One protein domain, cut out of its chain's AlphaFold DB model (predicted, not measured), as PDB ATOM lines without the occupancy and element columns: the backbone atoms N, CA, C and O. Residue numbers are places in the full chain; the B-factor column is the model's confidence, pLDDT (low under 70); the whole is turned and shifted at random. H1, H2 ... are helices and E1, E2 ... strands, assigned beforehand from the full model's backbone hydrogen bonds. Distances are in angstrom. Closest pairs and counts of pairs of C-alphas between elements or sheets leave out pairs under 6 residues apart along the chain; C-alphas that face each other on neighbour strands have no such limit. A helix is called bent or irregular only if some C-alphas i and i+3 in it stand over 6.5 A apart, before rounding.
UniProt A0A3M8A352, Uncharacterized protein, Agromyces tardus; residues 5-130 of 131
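This is residues 5 to 130 of the 131 residues of an uncharacterized protein of Agromyces tardus (UniProt A0A3M8A352). Look first for a small head at one end, a sheet of five strands curled like part of a barrel, which wraps round residues 69 to 78 of the long helix H2. From this head a long helical hairpin, H1 and H2, sticks out as an arm and makes the longest axis, with residues 35 to 40 standing free at its far tip. The printed part has 126 residues, with three named helices and five named strands in the order E1 H1 H2 E2 H3 E3 E4 E5, of mixed class. The sheet's order is E1 E5 E4 E3 E2, antiparallel throughout. The whole is extended, with a radius of gyration of the C-alphas of 21.2 A and spans of 70 by 25 by 25 A.

Find C-alpha 5 at (145.179, 145.522, 191.128), where E1, residues 5 to 7, begins; it is 6.8 A long. The other strands are E5, residues 123 to 129, 19.2 A; E4, residues 111 to 120, 27.6 A; E3, residues 99 to 105, 19.4 A; and E2, residues 82 to 86, 12.4 A. H2, residues 39 to 78, runs 57.5 A from (156.376, 124.509, 137.287) to (156.304, 141.339, 192.271). H1, residues 14 to 35, is 32.7 A long; it is neither bent nor irregular, but only just: C-alphas 15 and 18 are 6.2 A apart. H3, residues 92 to 96, is 6.2 A long.

Begin with the strongly twisted sheet, whose edge strands are E1 and E2. E3, E4 and E5 form a meander, each strand the antiparallel neighbour of the one before; E3 and E4 are a hairpin, as are E4 and E5. Look for N 102 and O 114, 2.8 A apart, between E3 and E4, and for N 117 and O 125, 2.8 A, between E4 and E5. Between E1 and E5, N 6 and O 124 are within hydrogen-bond range at 2.8 A, and between E2 and E3, N 85 and O 103 are within hydrogen-bond range at 2.8 A. The sheet curls round H2, which is on one face of it, two layers; the closest C-alphas of H2 and E2 are those of Ser 73 and Pro 84, 5.8 A. H1 and H2 touch, closest at the C-alphas of Ser 30 and Gly 45, 4.0 A, and run opposite ways at a shallow tilt of 5 degrees. H1 is not on the sheet. H3 only grazes the sheet with its residues 93 to 95, and H2 and H3 are apart. In H2 and H3 every O i to N i+4 pair is within hydrogen-bond range; in H1, 16 of 18 are.

The C-alphas farthest apart are those of Ser 37 and Asp 108, at 71.0 A. The printed part has no cut and no long link. Its mean pLDDT is 80.8; residues 33 to 34, 88 to 96 and 130 are under 70.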
ATOM      1  N   ILE A   5     145.297 145.298 192.569       86.00
ATOM      2  CA  ILE A   5     145.179 145.522 191.128       86.00
ATOM      3  C   ILE A   5     146.581 145.438 190.531       86.00
ATOM      4  O   ILE A   5     147.488 146.131 190.987       86.00
ATOM      5  N   VAL A   6     146.743 144.579 189.530       85.12
ATOM      6  CA  VAL A   6     147.984 144.410 188.776       85.12
ATOM      7  C   VAL A   6     147.771 144.815 187.325       85.12
ATOM      8  O   VAL A   6     146.735 144.510 186.730       85.12
ATOM      9  N   THR A   7     148.761 145.497 186.760       86.06
ATOM     10  CA  THR A   7     148.794 145.851 185.339       86.06
ATOM     11  C   THR A   7     149.727 144.885 184.625       86.06
ATOM     12  O   THR A   7     150.868 144.701 185.051       86.06
ATOM     13  N   LEU A   8     149.243 144.247 183.564       83.19
ATOM     14  CA  LEU A   8     150.048 143.365 182.723       83.19
ATOM     15  C   LEU A   8     150.594 144.153 181.534       83.19
ATOM     16  O   LEU A   8     149.877 144.955 180.947       83.19
ATOM     17  N   GLU A   9     151.853 143.937 181.153       81.50
ATOM     18  CA  GLU A   9     152.356 144.574 179.935       81.50
ATOM     19  C   GLU A   9     151.664 143.999 178.690       81.50
ATOM     20  O   GLU A   9     151.579 142.769 178.543       81.50
ATOM     21  N   PRO A  10     151.240 144.861 177.747       78.25
ATOM     22  CA  PRO A  10     150.614 144.409 176.519       78.25
ATOM     23  C   PRO A  10     151.588 143.561 175.703       78.25
ATOM     24  O   PRO A  10     152.806 143.776 175.692       78.25
ATOM     25  N   TRP A  11     151.033 142.586 174.985       76.00
ATOM     26  CA  TRP A  11     151.819 141.667 174.178       76.00
ATOM     27  C   TRP A  11     152.683 142.391 173.141       76.00
ATOM     28  O   TRP A  11     152.208 143.217 172.356       76.00
ATOM     29  N   ARG A  12     153.978 142.049 173.118       79.06
ATOM     30  CA  ARG A  12     154.949 142.609 172.172       79.06
ATOM     31  C   ARG A  12     155.167 141.636 171.001       79.06
ATOM     32  O   ARG A  12     155.817 140.610 171.190       79.06
ATOM     33  N   PRO A  13     154.748 141.972 169.764       75.44
ATOM     34  CA  PRO A  13     154.784 141.065 168.610       75.44
ATOM     35  C   PRO A  13     156.174 140.847 168.000       75.44
ATOM     36  O   PRO A  13     156.282 140.233 166.941       75.44
ATOM     37  N   TRP A  14     157.252 141.346 168.613       79.06
ATOM     38  CA  TRP A  14     158.604 141.274 168.045       79.06
ATOM     39  C   TRP A  14     159.045 139.860 167.615       79.06
ATOM     40  O   TRP A  14     159.739 139.764 166.601       79.06
ATOM     41  N   PRO A  15     158.628 138.752 168.265       73.31
ATOM     42  CA  PRO A  15     159.019 137.428 167.801       73.31
ATOM     43  C   PRO A  15     158.413 137.041 166.449       73.31
ATOM     44  O   PRO A  15     158.957 136.180 165.760       73.31
ATOM     45  N   LEU A  16     157.326 137.701 166.032       75.69
ATOM     46  CA  LEU A  16     156.706 137.498 164.723       75.69
ATOM     47  C   LEU A  16     157.500 138.081 163.563       75.69
ATOM     48  O   LEU A  16     157.206 137.768 162.408       75.69
ATOM     49  N   LEU A  17     158.527 138.878 163.847       79.19
ATOM     50  CA  LEU A  17     159.426 139.369 162.811       79.19
ATOM     51  C   LEU A  17     160.111 138.205 162.081       79.19
ATOM     52  O   LEU A  17     160.213 138.236 160.858       79.19
ATOM     53  N   TRP A  18     160.501 137.143 162.791       75.81
ATOM     54  CA  TRP A  18     161.141 135.975 162.180       75.81
ATOM     55  C   TRP A  18     160.251 135.231 161.172       75.81
ATOM     56  O   TRP A  18     160.663 135.103 160.014       75.81
ATOM     57  N   PRO A  19     159.036 134.773 161.525       71.44
ATOM     58  CA  PRO A  19     158.154 134.133 160.556       71.44
ATOM     59  C   PRO A  19     157.706 135.089 159.439       71.44
ATOM     60  O   PRO A  19     157.557 134.648 158.299       71.44
ATOM     61  N   ALA A  20     157.579 136.397 159.702       78.88
ATOM     62  CA  ALA A  20     157.308 137.384 158.655       78.88
ATOM     63  C   ALA A  20     158.439 137.454 157.610       78.88
ATOM     64  O   ALA A  20     158.171 137.494 156.408       78.88
ATOM     65  N   VAL A  21     159.705 137.408 158.042       82.94
ATOM     66  CA  VAL A  21     160.866 137.347 157.137       82.94
ATOM     67  C   VAL A  21     160.844 136.062 156.306       82.94
ATOM     68  O   VAL A  21     161.048 136.118 155.093       82.94
ATOM     69  N   VAL A  22     160.547 134.912 156.918       77.25
ATOM     70  CA  VAL A  22     160.435 133.628 156.198       77.25
ATOM     71  C   VAL A  22     159.343 133.689 155.127       77.25
ATOM     72  O   VAL A  22     159.566 133.258 153.995       77.25
ATOM     73  N   LEU A  23     158.190 134.279 155.447       80.31
ATOM     74  CA  LEU A  23     157.107 134.486 154.486       80.31
ATOM     75  C   LEU A  23     157.514 135.394 153.329       80.31
ATOM     76  O   LEU A  23     157.237 135.065 152.175       80.31
ATOM     77  N   LEU A  24     158.209 136.498 153.609       84.94
ATOM     78  CA  LEU A  24     158.733 137.383 152.568       84.94
ATOM     79  C   LEU A  24     159.681 136.635 151.626       84.94
ATOM     80  O   LEU A  24     159.557 136.756 150.406       84.94
ATOM     81  N   VAL A  25     160.579 135.810 152.168       80.88
ATOM     82  CA  VAL A  25     161.480 134.973 151.363       80.88
ATOM     83  C   VAL A  25     160.688 133.974 150.513       80.88
ATOM     84  O   VAL A  25     160.960 133.848 149.318       80.88
ATOM     85  N   ALA A  26     159.671 133.313 151.074       75.50
ATOM     86  CA  ALA A  26     158.821 132.373 150.339       75.50
ATOM     87  C   ALA A  26     158.075 133.047 149.171       75.50
ATOM     88  O   ALA A  26     158.043 132.512 148.060       75.50
ATOM     89  N   VAL A  27     157.541 134.255 149.387       80.69
ATOM     90  CA  VAL A  27     156.900 135.065 148.337       80.69
ATOM     91  C   VAL A  27     157.895 135.393 147.223       80.69
ATOM     92  O   VAL A  27     157.592 135.183 146.048       80.69
ATOM     93  N   VAL A  28     159.100 135.853 147.571       81.06
ATOM     94  CA  VAL A  28     160.151 136.178 146.591       81.06
ATOM     95  C   VAL A  28     160.532 134.950 145.762       81.06
ATOM     96  O   VAL A  28     160.597 135.038 144.534       81.06
ATOM     97  N   VAL A  29     160.719 133.791 146.399       75.69
ATOM     98  CA  VAL A  29     161.021 132.523 145.712       75.69
ATOM     99  C   VAL A  29     159.896 132.134 144.749       75.69
ATOM    100  O   VAL A  29     160.171 131.771 143.603       75.69
ATOM    101  N   SER A  30     158.638 132.277 145.169       71.50
ATOM    102  CA  SER A  30     157.468 131.991 144.331       71.50
ATOM    103  C   SER A  30     157.401 132.898 143.092       71.50
ATOM    104  O   SER A  30     157.222 132.416 141.969       71.50
ATOM    105  N   ILE A  31     157.653 134.205 143.259       75.25
ATOM    106  CA  ILE A  31     157.699 135.182 142.155       75.25
ATOM    107  C   ILE A  31     158.830 134.850 141.169       75.25
ATOM    108  O   ILE A  31     158.623 134.870 139.952       75.25
ATOM    109  N   ILE A  32     160.025 134.522 141.673       77.38
ATOM    110  CA  ILE A  32     161.174 134.132 140.839       77.38
ATOM    111  C   ILE A  32     160.861 132.846 140.059       77.38
ATOM    112  O   ILE A  32     161.179 132.759 138.869       77.38
ATOM    113  N   GLY A  33     160.200 131.874 140.692       64.44
ATOM    114  CA  GLY A  33     159.741 130.640 140.049       64.44
ATOM    115  C   GLY A  33     158.762 130.885 138.907       64.44
ATOM    116  O   GLY A  33     158.943 130.344 137.815       64.44
ATOM    117  N   GLY A  34     157.782 131.768 139.128       66.69
ATOM    118  CA  GLY A  34     156.827 132.188 138.102       66.69
ATOM    119  C   GLY A  34     157.497 132.850 136.896       66.69
ATOM    120  O   GLY A  34     157.154 132.538 135.758       66.69
ATOM    121  N   ARG A  35     158.509 133.701 137.121       73.69
ATOM    122  CA  ARG A  35     159.264 134.369 136.041       73.69
ATOM    123  C   ARG A  35     160.138 133.426 135.211       73.69
ATOM    124  O   ARG A  35     160.413 133.736 134.057       73.69
ATOM    125  N   ARG A  36     160.581 132.296 135.769       76.69
ATOM    126  CA  ARG A  36     161.402 131.296 135.059       76.69
ATOM    127  C   ARG A  36     160.585 130.230 134.313       76.69
ATOM    128  O   ARG A  36     161.186 129.300 133.785       76.69
ATOM    129  N   SER A  37     159.250 130.328 134.284       75.00
ATOM    130  CA  SER A  37     158.345 129.319 133.696       75.00
ATOM    131  C   SER A  37     158.585 127.890 134.209       75.00
ATOM    132  O   SER A  37     158.281 126.910 133.530       75.00
ATOM    133  N   SER A  38     159.134 127.753 135.418       73.88
ATOM    134  CA  SER A  38     159.428 126.457 136.022       73.88
ATOM    135  C   SER A  38     158.292 126.064 136.962       73.88
ATOM    136  O   SER A  38     158.180 126.583 138.074       73.88
ATOM    137  N   LEU A  39     157.449 125.136 136.503       74.31
ATOM    138  CA  LEU A  39     156.376 124.509 137.287       74.31
ATOM    139  C   LEU A  39     156.815 124.061 138.697       74.31
ATOM    140  O   LEU A  39     156.191 124.519 139.656       74.31
ATOM    141  N   PRO A  40     157.907 123.282 138.873       77.50
ATOM    142  CA  PRO A  40     158.297 122.804 140.202       77.50
ATOM    143  C   PRO A  40     158.715 123.936 141.150       77.50
ATOM    144  O   PRO A  40     158.450 123.870 142.349       77.50
ATOM    145  N   VAL A  41     159.315 125.016 140.636       72.31
ATOM    146  CA  VAL A  41     159.717 126.162 141.472       72.31
ATOM    147  C   VAL A  41     158.495 126.963 141.927       72.31
ATOM    148  O   VAL A  41     158.446 127.410 143.073       72.31
ATOM    149  N   ARG A  42     157.477 127.106 141.066       74.50
ATOM    150  CA  ARG A  42     156.215 127.776 141.416       74.50
ATOM    151  C   ARG A  42     155.436 127.005 142.483       74.50
ATOM    152  O   ARG A  42     154.955 127.609 143.437       74.50
ATOM    153  N   GLU A  43     155.328 125.686 142.339       81.31
ATOM    154  CA  GLU A  43     154.637 124.827 143.312       81.31
ATOM    155  C   GLU A  43     155.358 124.805 144.660       81.31
ATOM    156  O   GLU A  43     154.721 124.983 145.697       81.31
ATOM    157  N   THR A  44     156.692 124.710 144.653       78.00
ATOM    158  CA  THR A  44     157.499 124.787 145.881       78.00
ATOM    159  C   THR A  44     157.295 126.125 146.596       78.00
ATOM    160  O   THR A  44     157.095 126.152 147.808       78.00
ATOM    161  N   GLY A  45     157.281 127.241 145.856       72.38
ATOM    162  CA  GLY A  45     157.017 128.565 146.423       72.38
ATOM    163  C   GLY A  45     155.626 128.689 147.052       72.38
ATOM    164  O   GLY A  45     155.491 129.274 148.125       72.38
ATOM    165  N   PHE A  46     154.598 128.103 146.431       77.75
ATOM    166  CA  PHE A  46     153.242 128.081 146.988       77.75
ATOM    167  C   PHE A  46     153.147 127.229 148.260       77.75
ATOM    168  O   PHE A  46     152.588 127.679 149.257       77.75
ATOM    169  N   VAL A  47     153.741 126.031 148.261       82.00
ATOM    170  CA  VAL A  47     153.784 125.162 149.447       82.00
ATOM    171  C   VAL A  47     154.505 125.858 150.602       82.00
ATOM    172  O   VAL A  47     153.986 125.889 151.715       82.00
ATOM    173  N   LEU A  48     155.657 126.484 150.340       77.56
ATOM    174  CA  LEU A  48     156.393 127.258 151.345       77.56
ATOM    175  C   LEU A  48     155.586 128.445 151.876       77.56
ATOM    176  O   LEU A  48     155.639 128.726 153.069       77.56
ATOM    177  N   PHE A  49     154.820 129.123 151.021       78.75
ATOM    178  CA  PHE A  49     153.950 130.218 151.442       78.75
ATOM    179  C   PHE A  49     152.831 129.735 152.377       78.75
ATOM    180  O   PHE A  49     152.636 130.314 153.443       78.75
ATOM    181  N   VAL A  50     152.131 128.654 152.018       84.19
ATOM    182  CA  VAL A  50     151.051 128.087 152.845       84.19
ATOM    183  C   VAL A  50     151.595 127.588 154.184       84.19
ATOM    184  O   VAL A  50     151.061 127.947 155.235       84.19
ATOM    185  N   LEU A  51     152.679 126.808 154.162       82.88
ATOM    186  CA  LEU A  51     153.307 126.292 155.380       82.88
ATOM    187  C   LEU A  51     153.860 127.420 156.255       82.88
ATOM    188  O   LEU A  51     153.666 127.397 157.467       82.88
ATOM    189  N   GLY A  52     154.494 128.429 155.653       78.69
ATOM    190  CA  GLY A  52     154.999 129.600 156.367       78.69
ATOM    191  C   GLY A  52     153.880 130.421 157.008       78.69
ATOM    192  O   GLY A  52     154.012 130.841 158.153       78.69
ATOM    193  N   GLY A  53     152.756 130.601 156.306       79.69
ATOM    194  CA  GLY A  53     151.591 131.323 156.818       79.69
ATOM    195  C   GLY A  53     150.967 130.608 158.011       79.69
ATOM    196  O   GLY A  53     150.695 131.224 159.040       79.69
ATOM    197  N   PHE A  54     150.814 129.287 157.904       85.31
ATOM    198  CA  PHE A  54     150.300 128.465 158.994       85.31
ATOM    199  C   PHE A  54     151.246 128.453 160.200       85.31
ATOM    200  O   PHE A  54     150.807 128.656 161.332       85.31
ATOM    201  N   ALA A  55     152.552 128.290 159.965       81.94
ATOM    202  CA  ALA A  55     153.564 128.354 161.014       81.94
ATOM    203  C   ALA A  55     153.565 129.718 161.718       81.94
ATOM    204  O   ALA A  55     153.622 129.765 162.945       81.94
ATOM    205  N   MET A  56     153.430 130.822 160.974       80.31
ATOM    206  CA  MET A  56     153.334 132.165 161.552       80.31
ATOM    207  C   MET A  56     152.112 132.307 162.460       80.31
ATOM    208  O   MET A  56     152.247 132.803 163.577       80.31
ATOM    209  N   GLY A  57     150.937 131.856 162.009       82.00
ATOM    210  CA  GLY A  57     149.714 131.894 162.814       82.00
ATOM    211  C   GLY A  57     149.834 131.058 164.091       82.00
ATOM    212  O   GLY A  57     149.509 131.536 165.177       82.00
ATOM    213  N   ALA A  58     150.377 129.843 163.979       83.31
ATOM    214  CA  ALA A  58     150.605 128.962 165.121       83.31
ATOM    215  C   ALA A  58     151.619 129.547 166.121       83.31
ATOM    216  O   ALA A  58     151.395 129.497 167.331       83.31
ATOM    217  N   MET A  59     152.710 130.146 165.629       80.62
ATOM    218  CA  MET A  59     153.688 130.833 166.476       80.62
ATOM    219  C   MET A  59     153.076 132.055 167.158       80.62
ATOM    220  O   MET A  59     153.263 132.216 168.356       80.62
ATOM    221  N   ALA A  60     152.307 132.884 166.445       81.31
ATOM    222  CA  ALA A  60     151.630 134.040 167.033       81.31
ATOM    223  C   ALA A  60     150.731 133.643 168.199       81.31
ATOM    224  O   ALA A  60     150.835 134.220 169.278       81.31
ATOM    225  N   TRP A  61     149.917 132.609 167.996       80.69
ATOM    226  CA  TRP A  61     149.041 132.080 169.029       80.69
ATOM    227  C   TRP A  61     149.822 131.575 170.250       80.69
ATOM    228  O   TRP A  61     149.579 132.010 171.373       80.69
ATOM    229  N   SER A  62     150.797 130.689 170.024       81.44
ATOM    230  CA  SER A  62     151.588 130.074 171.097       81.44
ATOM    231  C   SER A  62     152.386 131.111 171.892       81.44
ATOM    232  O   SER A  62     152.355 131.131 173.120       81.44
ATOM    233  N   MET A  63     153.053 132.033 171.198       82.00
ATOM    234  CA  MET A  63     153.877 133.055 171.841       82.00
ATOM    235  C   MET A  63     153.045 134.099 172.581       82.00
ATOM    236  O   MET A  63     153.486 134.583 173.621       82.00
ATOM    237  N   SER A  64     151.846 134.425 172.086       79.94
ATOM    238  CA  SER A  64     150.899 135.264 172.824       79.94
ATOM    239  C   SER A  64     150.485 134.599 174.137       79.94
ATOM    240  O   SER A  64     150.507 135.247 175.177       79.94
ATOM    241  N   ALA A  65     150.166 133.302 174.115       78.06
ATOM    242  CA  ALA A  65     149.768 132.572 175.318       78.06
ATOM    243  C   ALA A  65     150.909 132.450 176.350       78.06
ATOM    244  O   ALA A  65     150.680 132.577 177.557       78.06
ATOM    245  N   ILE A  66     152.142 132.230 175.883       82.31
ATOM    246  CA  ILE A  66     153.334 132.183 176.742       82.31
ATOM    247  C   ILE A  66     153.581 133.549 177.388       82.31
ATOM    248  O   ILE A  66     153.718 133.617 178.608       82.31
ATOM    249  N   TRP A  67     153.566 134.631 176.601       84.38
ATOM    250  CA  TRP A  67     153.744 135.995 177.109       84.38
ATOM    251  C   TRP A  67     152.722 136.343 178.191       84.38
ATOM    252  O   TRP A  67     153.091 136.800 179.269       84.38
ATOM    253  N   ASP A  68     151.441 136.075 177.933       81.44
ATOM    254  CA  ASP A  68     150.361 136.291 178.898       81.44
ATOM    255  C   ASP A  68     150.629 135.576 180.228       81.44
ATOM    256  O   ASP A  68     150.414 136.131 181.308       81.44
ATOM    257  N   THR A  69     151.108 134.333 180.159       84.50
ATOM    258  CA  THR A  69     151.420 133.520 181.338       84.50
ATOM    259  C   THR A  69     152.618 134.084 182.100       84.50
ATOM    260  O   THR A  69     152.568 134.210 183.326       84.50
ATOM    261  N   GLU A  70     153.675 134.471 181.384       86.88
ATOM    262  CA  GLU A  70     154.866 135.090 181.964       86.88
ATOM    263  C   GLU A  70     154.520 136.405 182.665       86.88
ATOM    264  O   GLU A  70     154.880 136.579 183.830       86.88
ATOM    265  N   GLN A  71     153.747 137.286 182.029       88.75
ATOM    266  CA  GLN A  71     153.357 138.569 182.616       88.75
ATOM    267  C   GLN A  71     152.504 138.395 183.876       88.75
ATOM    268  O   GLN A  71     152.764 139.035 184.896       88.75
ATOM    269  N   ARG A  72     151.529 137.475 183.856       88.31
ATOM    270  CA  ARG A  72     150.730 137.149 185.052       88.31
ATOM    271  C   ARG A  72     151.610 136.621 186.180       88.31
ATOM    272  O   ARG A  72     151.412 136.989 187.338       88.31
ATOM    273  N   SER A  73     152.586 135.772 185.855       89.56
ATOM    274  CA  SER A  73     153.518 135.242 186.850       89.56
ATOM    275  C   SER A  73     154.402 136.343 187.438       89.56
ATOM    276  O   SER A  73     154.522 136.431 188.658       89.56
ATOM    277  N   ALA A  74     154.947 137.224 186.598       89.44
ATOM    278  CA  ALA A  74     155.817 138.319 187.003       89.44
ATOM    279  C   ALA A  74     155.077 139.318 187.902       89.44
ATOM    280  O   ALA A  74     155.608 139.710 188.941       89.44
ATOM    281  N   ALA A  75     153.830 139.653 187.560       89.12
ATOM    282  CA  ALA A  75     152.975 140.510 188.372       89.12
ATOM    283  C   ALA A  75     152.722 139.914 189.766       89.12
ATOM    284  O   ALA A  75     152.919 140.587 190.775       89.12
ATOM    285  N   LEU A  76     152.353 138.631 189.856       88.50
ATOM    286  CA  LEU A  76     152.154 137.968 191.150       88.50
ATOM    287  C   LEU A  76     153.463 137.877 191.956       88.50
ATOM    288  O   LEU A  76     153.464 138.131 193.162       88.50
ATOM    289  N   ILE A  77     154.586 137.586 191.298       91.00
ATOM    290  CA  ILE A  77     155.908 137.528 191.940       91.00
ATOM    291  C   ILE A  77     156.323 138.887 192.506       91.00
ATOM    292  O   ILE A  77     156.830 138.947 193.628       91.00
ATOM    293  N   ALA A  78     156.046 139.981 191.794       87.69
ATOM    294  CA  ALA A  78     156.304 141.339 192.271       87.69
ATOM    295  C   ALA A  78     155.545 141.671 193.572       87.69
ATOM    296  O   ALA A  78     156.003 142.497 194.360       87.69
ATOM    297  N   HIS A  79     154.429 140.986 193.835       87.25
ATOM    298  CA  HIS A  79     153.621 141.136 195.049       87.25
ATOM    299  C   HIS A  79     153.888 140.064 196.119       87.25
ATOM    300  O   HIS A  79     153.139 139.955 197.089       87.25
ATOM    301  N   GLY A  80     154.974 139.298 195.982       87.00
ATOM    302  CA  GLY A  80     155.440 138.353 197.001       87.00
ATOM    303  C   GLY A  80     154.880 136.936 196.873       87.00
ATOM    304  O   GLY A  80     155.235 136.080 197.683       87.00
ATOM    305  N   TYR A  81     154.064 136.659 195.852       88.38
ATOM    306  CA  TYR A  81     153.639 135.296 195.549       88.38
ATOM    307  C   TYR A  81     154.773 134.512 194.883       88.38
ATOM    308  O   TYR A  81     155.474 135.011 194.009       88.38
ATOM    309  N   ARG A  82     154.959 133.249 195.255       90.31
ATOM    310  CA  ARG A  82     155.981 132.371 194.674       90.31
ATOM    311  C   ARG A  82     155.335 131.261 193.862       90.31
ATOM    312  O   ARG A  82     154.254 130.780 194.203       90.31
ATOM    313  N   THR A  83     156.032 130.854 192.800       87.75
ATOM    314  CA  THR A  83     155.643 129.748 191.906       87.75
ATOM    315  C   THR A  83     154.161 129.783 191.498       87.75
ATOM    316  O   THR A  83     153.455 128.802 191.742       87.75
ATOM    317  N   PRO A  84     153.656 130.902 190.938       88.69
ATOM    318  CA  PRO A  84     152.270 130.973 190.502       88.69
ATOM    319  C   PRO A  84     152.027 129.997 189.344       88.69
ATOM    320  O   PRO A  84     152.765 129.983 188.359       88.69
ATOM    321  N   THR A  85     150.985 129.184 189.464       88.38
ATOM    322  CA  THR A  85     150.466 128.314 188.410       88.38
ATOM    323  C   THR A  85     149.034 128.715 188.095       88.38
ATOM    324  O   THR A  85     148.293 129.148 188.975       88.38
ATOM    325  N   PHE A  86     148.639 128.594 186.829       86.31
ATOM    326  CA  PHE A  86     147.343 129.065 186.348       86.31
ATOM    327  C   PHE A  86     146.484 127.882 185.905       86.31
ATOM    328  O   PHE A  86     146.963 126.982 185.216       86.31
ATOM    329  N   GLY A  87     145.224 127.876 186.330       76.88
ATOM    330  CA  GLY A  87     144.213 126.911 185.916       76.88
ATOM    331  C   GLY A  87     143.451 127.400 184.686       76.88
ATOM    332  O   GLY A  87     143.321 128.601 184.455       76.88
ATOM    333  N   GLY A  88     142.936 126.467 183.883       65.81
ATOM    334  CA  GLY A  88     142.084 126.798 182.735       65.81
ATOM    335  C   GLY A  88     142.815 127.397 181.531       65.81
ATOM    336  O   GLY A  88     142.149 127.845 180.604       65.81
ATOM    337  N   VAL A  89     144.153 127.364 181.503       60.22
ATOM    338  CA  VAL A  89     144.965 127.830 180.357       60.22
ATOM    339  C   VAL A  89     144.655 127.037 179.080       60.22
ATOM    340  O   VAL A  89     144.703 127.582 177.982       60.22
ATOM    341  N   ASP A  90     144.236 125.780 179.242       59.97
ATOM    342  CA  ASP A  90     143.819 124.895 178.149       59.97
ATOM    343  C   ASP A  90     142.328 125.044 177.791       59.97
ATOM    344  O   ASP A  90     141.847 124.399 176.860       59.97
ATOM    345  N   ASN A  91     141.571 125.870 178.530       65.25
ATOM    346  CA  ASN A  91     140.148 126.092 178.305       65.25
ATOM    347  C   ASN A  91     139.883 127.516 177.771       65.25
ATOM    348  O   ASN A  91     139.772 128.464 178.556       65.25
ATOM    349  N   PRO A  92     139.664 127.681 176.452       63.25
ATOM    350  CA  PRO A  92     139.421 128.985 175.837       63.25
ATOM    351  C   PRO A  92     138.210 129.718 176.430       63.25
ATOM    352  O   PRO A  92     138.186 130.946 176.475       63.25
ATOM    353  N   THR A  93     137.205 128.973 176.911       67.00
ATOM    354  CA  THR A  93     136.002 129.563 177.519       67.00
ATOM    355  C   THR A  93     136.271 130.161 178.900       67.00
ATOM    356  O   THR A  93     135.667 131.174 179.243       67.00
ATOM    357  N   ALA A  94     137.215 129.600 179.663       61.00
ATOM    358  CA  ALA A  94     137.634 130.166 180.944       61.00
ATOM    359  C   ALA A  94     138.361 131.502 180.729       61.00
ATOM    360  O   ALA A  94     138.041 132.492 181.377       61.00
ATOM    361  N   ILE A  95     139.240 131.574 179.728       63.75
ATOM    362  CA  ILE A  95     139.943 132.813 179.363       63.75
ATOM    363  C   ILE A  95     138.953 133.885 178.878       63.75
ATOM    364  O   ILE A  95     139.030 135.035 179.307       63.75
ATOM    365  N   ALA A  96     137.971 133.506 178.051       68.12
ATOM    366  CA  ALA A  96     136.933 134.419 177.569       68.12
ATOM    367  C   ALA A  96     136.039 134.976 178.691       68.12
ATOM    368  O   ALA A  96     135.482 136.062 178.547       68.12
ATOM    369  N   SER A  97     135.918 134.263 179.816       73.94
ATOM    370  CA  SER A  97     135.162 134.738 180.979       73.94
ATOM    371  C   SER A  97     135.843 135.899 181.716       73.94
ATOM    372  O   SER A  97     135.220 136.530 182.568       73.94
ATOM    373  N   GLY A  98     137.116 136.186 181.409       79.75
ATOM    374  CA  GLY A  98     137.911 137.192 182.111       79.75
ATOM    375  C   GLY A  98     138.277 136.784 183.539       79.75
ATOM    376  O   GLY A  98     138.721 137.630 184.312       79.75
ATOM    377  N   ILE A  99     138.085 135.511 183.901       83.31
ATOM    378  CA  ILE A  99     138.430 134.949 185.206       83.31
ATOM    379  C   ILE A  99     139.451 133.835 184.996       83.31
ATOM    380  O   ILE A  99     139.183 132.853 184.309       83.31
ATOM    381  N   ILE A 100     140.619 133.986 185.616       85.00
ATOM    382  CA  ILE A 100     141.704 133.008 185.555       85.00
ATOM    383  C   ILE A 100     142.010 132.547 186.969       85.00
ATOM    384  O   ILE A 100     142.407 133.343 187.820       85.00
ATOM    385  N   GLU A 101     141.831 131.258 187.223       88.50
ATOM    386  CA  GLU A 101     142.214 130.668 188.499       88.50
ATOM    387  C   GLU A 101     143.738 130.590 188.598       88.50
ATOM    388  O   GLU A 101     144.423 130.262 187.626       88.50
ATOM    389  N   PHE A 102     144.283 130.862 189.777       89.62
ATOM    390  CA  PHE A 102     145.695 130.672 190.061       89.62
ATOM    391  C   PHE A 102     145.905 129.990 191.409       89.62
ATOM    392  O   PHE A 102     145.115 130.122 192.348       89.62
ATOM    393  N   HIS A 103     147.020 129.280 191.501       90.06
ATOM    394  CA  HIS A 103     147.561 128.737 192.732       90.06
ATOM    395  C   HIS A 103     148.965 129.293 192.908       90.06
ATOM    396  O   HIS A 103     149.756 129.298 191.971       90.06
ATOM    397  N   ALA A 104     149.293 129.769 194.097       91.25
ATOM    398  CA  ALA A 104     150.629 130.266 194.389       91.25
ATOM    399  C   ALA A 104     150.988 129.974 195.842       91.25
ATOM    400  O   ALA A 104     150.144 129.572 196.639       91.25
ATOM    401  N   VAL A 105     152.246 130.183 196.199       91.31
ATOM    402  CA  VAL A 105     152.656 130.276 197.598       91.31
ATOM    403  C   VAL A 105     152.614 131.751 197.983       91.31
ATOM    404  O   VAL A 105     153.267 132.564 197.335       91.31
ATOM    405  N   GLY A 106     151.810 132.111 198.979       86.25
ATOM    406  CA  GLY A 106     151.685 133.472 199.480       86.25
ATOM    407  C   GLY A 106     152.979 133.990 200.122       86.25
ATOM    408  O   GLY A 106     153.906 133.211 200.370       86.25
ATOM    409  N   PRO A 107     153.043 135.297 200.433       82.94
ATOM    410  CA  PRO A 107     154.187 135.896 201.124       82.94
ATOM    411  C   PRO A 107     154.526 135.195 202.447       82.94
ATOM    412  O   PRO A 107     155.699 135.079 202.801       82.94
ATOM    413  N   ASP A 108     153.504 134.661 203.116       85.88
ATOM    414  CA  ASP A 108     153.600 133.961 204.402       85.88
ATOM    415  C   ASP A 108     154.046 132.491 204.264       85.88
ATOM    416  O   ASP A 108     154.182 131.775 205.252       85.88
ATOM    417  N   GLY A 109     154.297 132.017 203.037       86.25
ATOM    418  CA  GLY A 109     154.728 130.644 202.756       86.25
ATOM    419  C   GLY A 109     153.591 129.624 202.628       86.25
ATOM    420  O   GLY A 109     153.848 128.469 202.283       86.25
ATOM    421  N   GLU A 110     152.341 130.033 202.842       89.25
ATOM    422  CA  GLU A 110     151.165 129.174 202.687       89.25
ATOM    423  C   GLU A 110     150.720 129.063 201.227       89.25
ATOM    424  O   GLU A 110     150.864 129.996 200.437       89.25
ATOM    425  N   ARG A 111     150.162 127.912 200.841       88.00
ATOM    426  CA  ARG A 111     149.573 127.758 199.506       88.00
ATOM    427  C   ARG A 111     148.234 128.477 199.472       88.00
ATOM    428  O   ARG A 111     147.348 128.156 200.247       88.00
ATOM    429  N   VAL A 112     148.087 129.395 198.531       90.06
ATOM    430  CA  VAL A 112     146.860 130.153 198.311       90.06
ATOM    431  C   VAL A 112     146.255 129.795 196.963       90.06
ATOM    432  O   VAL A 112     146.968 129.564 195.979       90.06
ATOM    433  N   ARG A 113     144.924 129.784 196.914       89.56
ATOM    434  CA  ARG A 113     144.156 129.757 195.672       89.56
ATOM    435  C   ARG A 113     143.503 131.118 195.475       89.56
ATOM    436  O   ARG A 113     143.056 131.757 196.425       89.56
ATOM    437  N   GLY A 114     143.442 131.581 194.240       88.56
ATOM    438  CA  GLY A 114     142.804 132.847 193.928       88.56
ATOM    439  C   GLY A 114     142.357 132.929 192.484       88.56
ATOM    440  O   GLY A 114     142.617 132.036 191.684       88.56
ATOM    441  N   ASN A 115     141.694 134.031 192.168       90.00
ATOM    442  CA  ASN A 115     141.251 134.377 190.832       90.00
ATOM    443  C   ASN A 115     141.859 135.713 190.417       90.00
ATOM    444  O   ASN A 115     141.836 136.685 191.172       90.00
ATOM    445  N   LEU A 116     142.348 135.765 189.189       86.69
ATOM    446  CA  LEU A 116     142.633 136.981 188.448       86.69
ATOM    447  C   LEU A 116     141.371 137.348 187.668       86.69
ATOM    448  O   LEU A 116     140.937 136.592 186.803       86.69
ATOM    449  N   VAL A 117     140.770 138.489 187.994       87.69
ATOM    450  CA  VAL A 117     139.557 138.995 187.338       87.69
ATOM    451  C   VAL A 117     139.926 140.208 186.499       87.69
ATOM    452  O   VAL A 117     140.371 141.215 187.048       87.69
ATOM    453  N   SER A 118     139.741 140.127 185.184       84.69
ATOM    454  CA  SER A 118     139.992 141.248 184.280       84.69
ATOM    455  C   SER A 118     139.051 142.413 184.601       84.69
ATOM    456  O   SER A 118     137.840 142.229 184.752       84.69
ATOM    457  N   LEU A 119     139.613 143.614 184.720       85.12
ATOM    458  CA  LEU A 119     138.867 144.867 184.882       85.12
ATOM    459  C   LEU A 119     138.654 145.593 183.546       85.12
ATOM    460  O   LEU A 119     137.972 146.615 183.504       85.12
ATOM    461  N   GLY A 120     139.188 145.030 182.461       78.19
ATOM    462  CA  GLY A 120     139.253 145.644 181.141       78.19
ATOM    463  C   GLY A 120     140.658 146.155 180.817       78.19
ATOM    464  O   GLY A 120     141.396 146.603 181.691       78.19
ATOM    465  N   GLY A 121     141.029 146.072 179.536       81.31
ATOM    466  CA  GLY A 121     142.379 146.405 179.078       81.31
ATOM    467  C   GLY A 121     143.439 145.532 179.751       81.31
ATOM    468  O   GLY A 121     143.309 144.309 179.792       81.31
ATOM    469  N   ASP A 122     144.456 146.190 180.299       83.06
ATOM    470  CA  ASP A 122     145.634 145.559 180.899       83.06
ATOM    471  C   ASP A 122     145.524 145.396 182.429       83.06
ATOM    472  O   ASP A 122     146.460 144.921 183.075       83.06
ATOM    473  N   GLU A 123     144.390 145.774 183.032       86.44
ATOM    474  CA  GLU A 123     144.185 145.737 184.484       86.44
ATOM    475  C   GLU A 123     143.489 144.458 184.958       86.44
ATOM    476  O   GLU A 123     142.450 144.033 184.439       86.44
ATOM    477  N   TRP A 124     144.042 143.865 186.015       88.56
ATOM    478  CA  TRP A 124     143.562 142.622 186.606       88.56
ATOM    479  C   TRP A 124     143.475 142.741 188.124       88.56
ATOM    480  O   TRP A 124     144.411 143.175 188.790       88.56
ATOM    481  N   ARG A 125     142.351 142.311 188.695       89.31
ATOM    482  CA  ARG A 125     142.150 142.225 190.143       89.31
ATOM    483  C   ARG A 125     142.531 140.837 190.641       89.31
ATOM    484  O   ARG A 125     141.949 139.847 190.203       89.31
ATOM    485  N   VAL A 126     143.437 140.773 191.609       89.25
ATOM    486  CA  VAL A 126     143.786 139.551 192.338       89.25
ATOM    487  C   VAL A 126     142.808 139.379 193.498       89.25
ATOM    488  O   VAL A 126     142.756 140.196 194.417       89.25
ATOM    489  N   ARG A 127     142.024 138.303 193.461       87.44
ATOM    490  CA  ARG A 127     141.085 137.918 194.518       87.44
ATOM    491  C   ARG A 127     141.523 136.593 195.123       87.44
ATOM    492  O   ARG A 127     141.438 135.567 194.459       87.44
ATOM    493  N   ILE A 128     141.945 136.604 196.381       85.56
ATOM    494  CA  ILE A 128     142.235 135.370 197.119       85.56
ATOM    495  C   ILE A 128     140.903 134.703 197.473       85.56
ATOM    496  O   ILE A 128     140.000 135.353 198.004       85.56
ATOM    497  N   LEU A 129     140.777 133.420 197.147       78.88
ATOM    498  CA  LEU A 129     139.714 132.564 197.652       78.88
ATOM    499  C   LEU A 129     140.258 131.994 198.960       78.88
ATOM    500  O   LEU A 129     141.164 131.165 198.930       78.88
ATOM    501  N   GLY A 130     139.797 132.527 200.092       64.06
ATOM    502  CA  GLY A 130     140.061 131.883 201.377       64.06
ATOM    503  C   GLY A 130     139.482 130.469 201.364       64.06
ATOM    504  O   GLY A 130     138.483 130.237 200.675       64.06
TER     505      GLY A 130